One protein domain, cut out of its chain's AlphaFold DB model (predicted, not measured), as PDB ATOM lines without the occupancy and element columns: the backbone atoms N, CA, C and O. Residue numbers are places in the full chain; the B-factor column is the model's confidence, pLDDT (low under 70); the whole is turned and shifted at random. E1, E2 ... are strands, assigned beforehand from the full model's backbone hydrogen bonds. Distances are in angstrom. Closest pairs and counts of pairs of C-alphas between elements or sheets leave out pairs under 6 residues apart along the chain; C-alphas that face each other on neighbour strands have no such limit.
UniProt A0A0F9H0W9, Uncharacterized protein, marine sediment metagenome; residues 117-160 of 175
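This is residues 117 to 160 of the 175 residues of an uncharacterized protein of marine sediment metagenome (UniProt A0A0F9H0W9). This is a long, thin, two-stranded ribbon that folds back on itself: E1 and E2 make one side, E3 and E4 the other, with a loop of residues 133 to 147 at the far end and both ends of the printed part at the near end. The ribbon is well paired along E1 with E4 and along E2 with E3, and residues 121 to 126 bulge out of its side between E1 and E2. The printed part has 44 residues, with no named helix and four named strands, E1, E2, E3 and E4 in that order, in two antiparallel two-stranded sheets, E1 - E4 and E2 - E3. The class is all strand, though under half of the residues, 21 of 44, are in named elements. The whole is extended, a rod with a radius of gyration of the C-alphas of 16.4 A and spans of 51 by 20 by 11 A.

Begin at E1, residues 117 to 120, whose antiparallel neighbour is E4, residues 155 to 159, at 174 degrees between their directions. Look at the C-alphas of Ile 118 and Ile 157, which face each other at 4.6 A, and at N 117 and O 158, within hydrogen-bond range at 2.8 A. Go on to E2, residues 127 to 132, which forms a hairpin with E3, residues 148 to 153; the two are antiparallel at 167 degrees. Here the C-alphas of Pro 129 and Trp 151 face each other at 4.1 A, and N 130 and O 150, at 2.8 A, and N 150 and O 130, at 3.0 A, are within hydrogen-bond range. E3 runs on into E4 across a break of 1 residue, at 35 degrees, and these two meet only through their link. E1 and E2 are apart, as are E1 and E3, and E2 and E4.

Find C-alpha 117 at (-44.971, 44.900, 21.515); from there E1 runs 9.6 A to C-alpha 120. E2 starts from C-alpha 127 at (-36.288, 30.781, 9.874) and covers 16.0 A to C-alpha 132. E3 goes 16.8 A from C-alpha 148 to C-alpha 153. E4 covers 13.9 A from C-alpha 155 and ends at C-alpha 159 at (-51.247, 45.550, 22.194).

The two C-alphas farthest apart are those of Leu 143 and Leu 160, at 51.5 A, while those of Gly 117 and Leu 160, the first and last printed, are 6.4 A apart. The printed part has no cut. The link from E2 to E3, 15 residues, is long; that from E1 to E2, 6 residues, is short, and that from E3 to E4 is tight. The mean pLDDT of the printed part is 82.1, and residues 122 to 125 are under 70.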
ATOM      1  N   GLY A 117     -46.179  45.707  21.429       90.38
ATOM      2  CA  GLY A 117     -44.971  44.900  21.515       90.38
ATOM      3  C   GLY A 117     -44.883  43.956  20.326       90.38
ATOM      4  O   GLY A 117     -45.868  43.314  19.965       90.38
ATOM      5  N   ILE A 118     -43.693  43.855  19.740       89.81
ATOM      6  CA  ILE A 118     -43.367  42.850  18.728       89.81
ATOM      7  C   ILE A 118     -42.344  41.901  19.343       89.81
ATOM      8  O   ILE A 118     -41.347  42.349  19.910       89.81
ATOM      9  N   VAL A 119     -42.567  40.595  19.203       85.56
ATOM     10  CA  VAL A 119     -41.607  39.559  19.603       85.56
ATOM     11  C   VAL A 119     -41.051  38.896  18.342       85.56
ATOM     12  O   VAL A 119     -41.586  37.881  17.884       85.56
ATOM     13  N   PRO A 120     -39.994  39.462  17.728       77.06
ATOM     14  CA  PRO A 120     -39.308  38.795  16.639       77.06
ATOM     15  C   PRO A 120     -38.387  37.722  17.226       77.06
ATOM     16  O   PRO A 120     -37.402  38.032  17.899       77.06
ATOM     17  N   LEU A 121     -38.673  36.449  16.952       76.75
ATOM     18  CA  LEU A 121     -37.729  35.375  17.250       76.75
ATOM     19  C   LEU A 121     -36.529  35.531  16.311       76.75
ATOM     20  O   LEU A 121     -36.637  35.305  15.111       76.75
ATOM     21  N   ARG A 122     -35.390  35.978  16.848       65.75
ATOM     22  CA  ARG A 122     -34.119  36.123  16.121       65.75
ATOM     23  C   ARG A 122     -33.124  35.069  16.603       65.75
ATOM     24  O   ARG A 122     -33.089  34.752  17.787       65.75
ATOM     25  N   GLY A 123     -32.299  34.554  15.692       68.44
ATOM     26  CA  GLY A 123     -31.238  33.585  15.998       68.44
ATOM     27  C   GLY A 123     -31.236  32.363  15.078       68.44
ATOM     28  O   GLY A 123     -32.064  32.249  14.170       68.44
ATOM     29  N   SER A 124     -30.291  31.447  15.312       60.81
ATOM     30  CA  SER A 124     -30.236  30.149  14.625       60.81
ATOM     31  C   SER A 124     -31.550  29.389  14.856       60.81
ATOM     32  O   SER A 124     -31.911  29.128  15.999       60.81
ATOM     33  N   GLY A 125     -32.299  29.103  13.783       66.69
ATOM     34  CA  GLY A 125     -33.618  28.450  13.842       66.69
ATOM     35  C   GLY A 125     -34.841  29.381  13.797       66.69
ATOM     36  O   GLY A 125     -35.965  28.889  13.777       66.69
ATOM     37  N   SER A 126     -34.652  30.705  13.730       70.12
ATOM     38  CA  SER A 126     -35.753  31.682  13.556       70.12
ATOM     39  C   SER A 126     -36.496  31.542  12.223       70.12
ATOM     40  O   SER A 126     -37.706  31.764  12.143       70.12
ATOM     41  N   VAL A 127     -35.763  31.137  11.188       77.56
ATOM     42  CA  VAL A 127     -36.288  30.781   9.874       77.56
ATOM     43  C   VAL A 127     -35.933  29.324   9.627       77.56
ATOM     44  O   VAL A 127     -34.764  28.948   9.702       77.56
ATOM     45  N   SER A 128     -36.934  28.502   9.326       80.56
ATOM     46  CA  SER A 128     -36.730  27.113   8.909       80.56
ATOM     47  C   SER A 128     -36.964  27.006   7.400       80.56
ATOM     48  O   SER A 128     -38.114  26.845   6.978       80.56
ATOM     49  N   PRO A 129     -35.920  27.181   6.565       84.56
ATOM     50  CA  PRO A 129     -36.038  27.014   5.125       84.56
ATOM     51  C   PRO A 129     -36.128  25.527   4.768       84.56
ATOM     52  O   PRO A 129     -35.449  24.679   5.340       84.56
ATOM     53  N   THR A 130     -36.958  25.209   3.785       83.75
ATOM     54  CA  THR A 130     -37.075  23.889   3.168       83.75
ATOM     55  C   THR A 130     -36.792  24.039   1.683       83.75
ATOM     56  O   THR A 130     -37.435  24.839   1.004       83.75
ATOM     57  N   ILE A 131     -35.833  23.264   1.181       84.50
ATOM     58  CA  ILE A 131     -35.483  23.217  -0.238       84.50
ATOM     59  C   ILE A 131     -35.687  21.781  -0.711       84.50
ATOM     60  O   ILE A 131     -34.921  20.885  -0.359       84.50
ATOM     61  N   LEU A 132     -36.723  21.571  -1.518       83.50
ATOM     62  CA  LEU A 132     -36.970  20.324  -2.228       83.50
ATOM     63  C   LEU A 132     -36.472  20.500  -3.658       83.50
ATOM     64  O   LEU A 132     -37.054  21.246  -4.448       83.50
ATOM     65  N   ARG A 133     -35.357  19.844  -3.976       81.75
ATOM     66  CA  ARG A 133     -34.767  19.913  -5.313       81.75
ATOM     67  C   ARG A 133     -35.622  19.113  -6.309       81.75
ATOM     68  O   ARG A 133     -36.100  18.037  -5.942       81.75
ATOM     69  N   PRO A 134     -35.769  19.592  -7.558       82.75
ATOM     70  CA  PRO A 134     -36.301  18.774  -8.643       82.75
ATOM     71  C   PRO A 134     -35.515  17.458  -8.776       82.75
ATOM     72  O   PRO A 134     -34.330  17.396  -8.449       82.75
ATOM     73  N   GLY A 135     -36.171  16.408  -9.262       79.69
ATOM     74  CA  GLY A 135     -35.599  15.076  -9.481       79.69
ATOM     75  C   GLY A 135     -35.958  14.040  -8.413       79.69
ATOM     76  O   GLY A 135     -35.756  12.846  -8.629       79.69
ATOM     77  N   VAL A 136     -36.541  14.458  -7.285       77.38
ATOM     78  CA  VAL A 136     -37.022  13.539  -6.244       77.38
ATOM     79  C   VAL A 136     -38.488  13.196  -6.507       77.38
ATOM     80  O   VAL A 136     -39.379  14.014  -6.285       77.38
ATOM     81  N   LYS A 137     -38.748  11.971  -6.980       79.06
ATOM     82  CA  LYS A 137     -40.114  11.474  -7.201       79.06
ATOM     83  C   LYS A 137     -40.855  11.368  -5.870       79.06
ATOM     84  O   LYS A 137     -40.354  10.769  -4.920       79.06
ATOM     85  N   SER A 138     -42.067  11.902  -5.815       79.38
ATOM     86  CA  SER A 138     -42.954  11.806  -4.652       79.38
ATOM     87  C   SER A 138     -44.382  11.486  -5.092       79.38
ATOM     88  O   SER A 138     -44.709  11.565  -6.273       79.38
ATOM     89  N   LYS A 139     -45.268  11.134  -4.151       82.06
ATOM     90  CA  LYS A 139     -46.680  10.845  -4.468       82.06
ATOM     91  C   LYS A 139     -47.395  12.039  -5.126       82.06
ATOM     92  O   LYS A 139     -48.306  11.831  -5.917       82.06
ATOM     93  N   SER A 140     -46.988  13.266  -4.800       81.19
ATOM     94  CA  SER A 140     -47.539  14.512  -5.350       81.19
ATOM     95  C   SER A 140     -46.807  15.022  -6.598       81.19
ATOM     96  O   SER A 140     -47.364  15.837  -7.327       81.19
ATOM     97  N   ASP A 141     -45.592  14.538  -6.869       81.19
ATOM     98  CA  ASP A 141     -44.847  14.782  -8.110       81.19
ATOM     99  C   ASP A 141     -44.163  13.484  -8.592       81.19
ATOM    100  O   ASP A 141     -42.976  13.258  -8.324       81.19
ATOM    101  N   PRO A 142     -44.906  12.593  -9.279       82.94
ATOM    102  CA  PRO A 142     -44.404  11.279  -9.689       82.94
ATOM    103  C   PRO A 142     -43.274  11.334 -10.724       82.94
ATOM    104  O   PRO A 142     -42.506  10.377 -10.857       82.94
ATOM    105  N   LEU A 143     -43.170  12.441 -11.465       85.31
ATOM    106  CA  LEU A 143     -42.142  12.648 -12.485       85.31
ATOM    107  C   LEU A 143     -40.933  13.427 -11.950       85.31
ATOM    108  O   LEU A 143     -39.928  13.512 -12.650       85.31
ATOM    109  N   GLY A 144     -41.001  13.950 -10.720       81.00
ATOM    110  CA  GLY A 144     -39.916  14.706 -10.092       81.00
ATOM    111  C   GLY A 144     -39.556  15.975 -10.866       81.00
ATOM    112  O   GLY A 144     -38.391  16.363 -10.894       81.00
ATOM    113  N   GLN A 145     -40.520  16.589 -11.552       83.31
ATOM    114  CA  GLN A 145     -40.269  17.748 -12.413       83.31
ATOM    115  C   GLN A 145     -40.274  19.075 -11.643       83.31
ATOM    116  O   GLN A 145     -39.757  20.072 -12.145       83.31
ATOM    117  N   ARG A 146     -40.850  19.117 -10.437       80.75
ATOM    118  CA  ARG A 146     -41.075  20.346  -9.668       80.75
ATOM    119  C   ARG A 146     -40.099  20.449  -8.499       80.75
ATOM    120  O   ARG A 146     -39.892  19.499  -7.749       80.75
ATOM    121  N   GLY A 147     -39.520  21.635  -8.331       86.06
ATOM    122  CA  GLY A 147     -38.774  22.019  -7.135       86.06
ATOM    123  C   GLY A 147     -39.614  22.949  -6.270       86.06
ATOM    124  O   GLY A 147     -40.364  23.767  -6.799       86.06
ATOM    125  N   TYR A 148     -39.472  22.843  -4.952       84.50
ATOM    126  CA  TYR A 148     -40.159  23.717  -4.005       84.50
ATOM    127  C   TYR A 148     -39.147  24.365  -3.073       84.50
ATOM    128  O   TYR A 148     -38.256  23.703  -2.538       84.50
ATOM    129  N   VAL A 149     -39.319  25.662  -2.849       89.62
ATOM    130  CA  VAL A 149     -38.613  26.403  -1.809       89.62
ATOM    131  C   VAL A 149     -39.670  27.026  -0.920       89.62
ATOM    132  O   VAL A 149     -40.615  27.638  -1.407       89.62
ATOM    133  N   GLY A 150     -39.528  26.842   0.384       88.62
ATOM    134  CA  GLY A 150     -40.416  27.438   1.367       88.62
ATOM    135  C   GLY A 150     -39.662  27.745   2.644       88.62
ATOM    136  O   GLY A 150     -38.554  27.262   2.863       88.62
ATOM    137  N   TRP A 151     -40.266  28.544   3.507       87.88
ATOM    138  CA  TRP A 151     -39.738  28.802   4.834       87.88
ATOM    139  C   TRP A 151     -40.878  28.954   5.828       87.88
ATOM    140  O   TRP A 151     -42.012  29.268   5.463       87.88
ATOM    141  N   LYS A 152     -40.569  28.737   7.102       84.62
ATOM    142  CA  LYS A 152     -41.459  29.065   8.217       84.62
ATOM    143  C   LYS A 152     -40.764  30.057   9.129       84.62
ATOM    144  O   LYS A 152     -39.575  29.899   9.409       84.62
ATOM    145  N   THR A 153     -41.519  31.049   9.579       83.75
ATOM    146  CA  THR A 153     -41.094  32.013  10.596       83.75
ATOM    147  C   THR A 153     -42.147  32.086  11.690       83.75
ATOM    148  O   THR A 153     -43.309  31.742  11.465       83.75
ATOM    149  N   TRP A 154     -41.724  32.515  12.872       81.56
ATOM    150  CA  TRP A 154     -42.593  32.727  14.020       81.56
ATOM    151  C   TRP A 154     -42.607  34.212  14.365       81.56
ATOM    152  O   TRP A 154     -41.554  34.845  14.452       81.56
ATOM    153  N   HIS A 155     -43.800  34.759  14.565       84.12
ATOM    154  CA  HIS A 155     -44.001  36.172  14.843       84.12
ATOM    155  C   HIS A 155     -45.217  36.345  15.752       84.12
ATOM    156  O   HIS A 155     -46.257  35.732  15.516       84.12
ATOM    157  N   ALA A 156     -45.077  37.170  16.788       87.88
ATOM    158  CA  ALA A 156     -46.167  37.550  17.674       87.88
ATOM    159  C   ALA A 156     -46.158  39.066  17.892       87.88
ATOM    160  O   ALA A 156     -45.099  39.663  18.112       87.88
ATOM    161  N   ILE A 157     -47.347  39.667  17.852       89.88
ATOM    162  CA  ILE A 157     -47.591  41.077  18.161       89.88
ATOM    163  C   ILE A 157     -48.701  41.135  19.204       89.88
ATOM    164  O   ILE A 157     -49.684  40.402  19.106       89.88
ATOM    165  N   VAL A 158     -48.553  42.016  20.190       94.00
ATOM    166  CA  VAL A 158     -49.578  42.262  21.207       94.00
ATOM    167  C   VAL A 158     -49.731  43.758  21.465       94.00
ATOM    168  O   VAL A 158     -48.754  44.507  21.457       94.00
ATOM    169  N   ILE A 159     -50.964  44.198  21.706       94.12
ATOM    170  CA  ILE A 159     -51.247  45.550  22.194       94.12
ATOM    171  C   ILE A 159     -50.997  45.553  23.704       94.12
ATOM    172  O   ILE A 159     -51.653  44.825  24.444       94.12
ATOM    173  N   LEU A 160     -50.037  46.361  24.151       94.06
ATOM    174  CA  LEU A 160     -49.643  46.469  25.558       94.06
ATOM    175  C   LEU A 160     -50.458  47.538  26.290       94.06
ATOM    176  O   LEU A 160     -50.780  47.383  27.464       94.06
TER     177      LEU A 160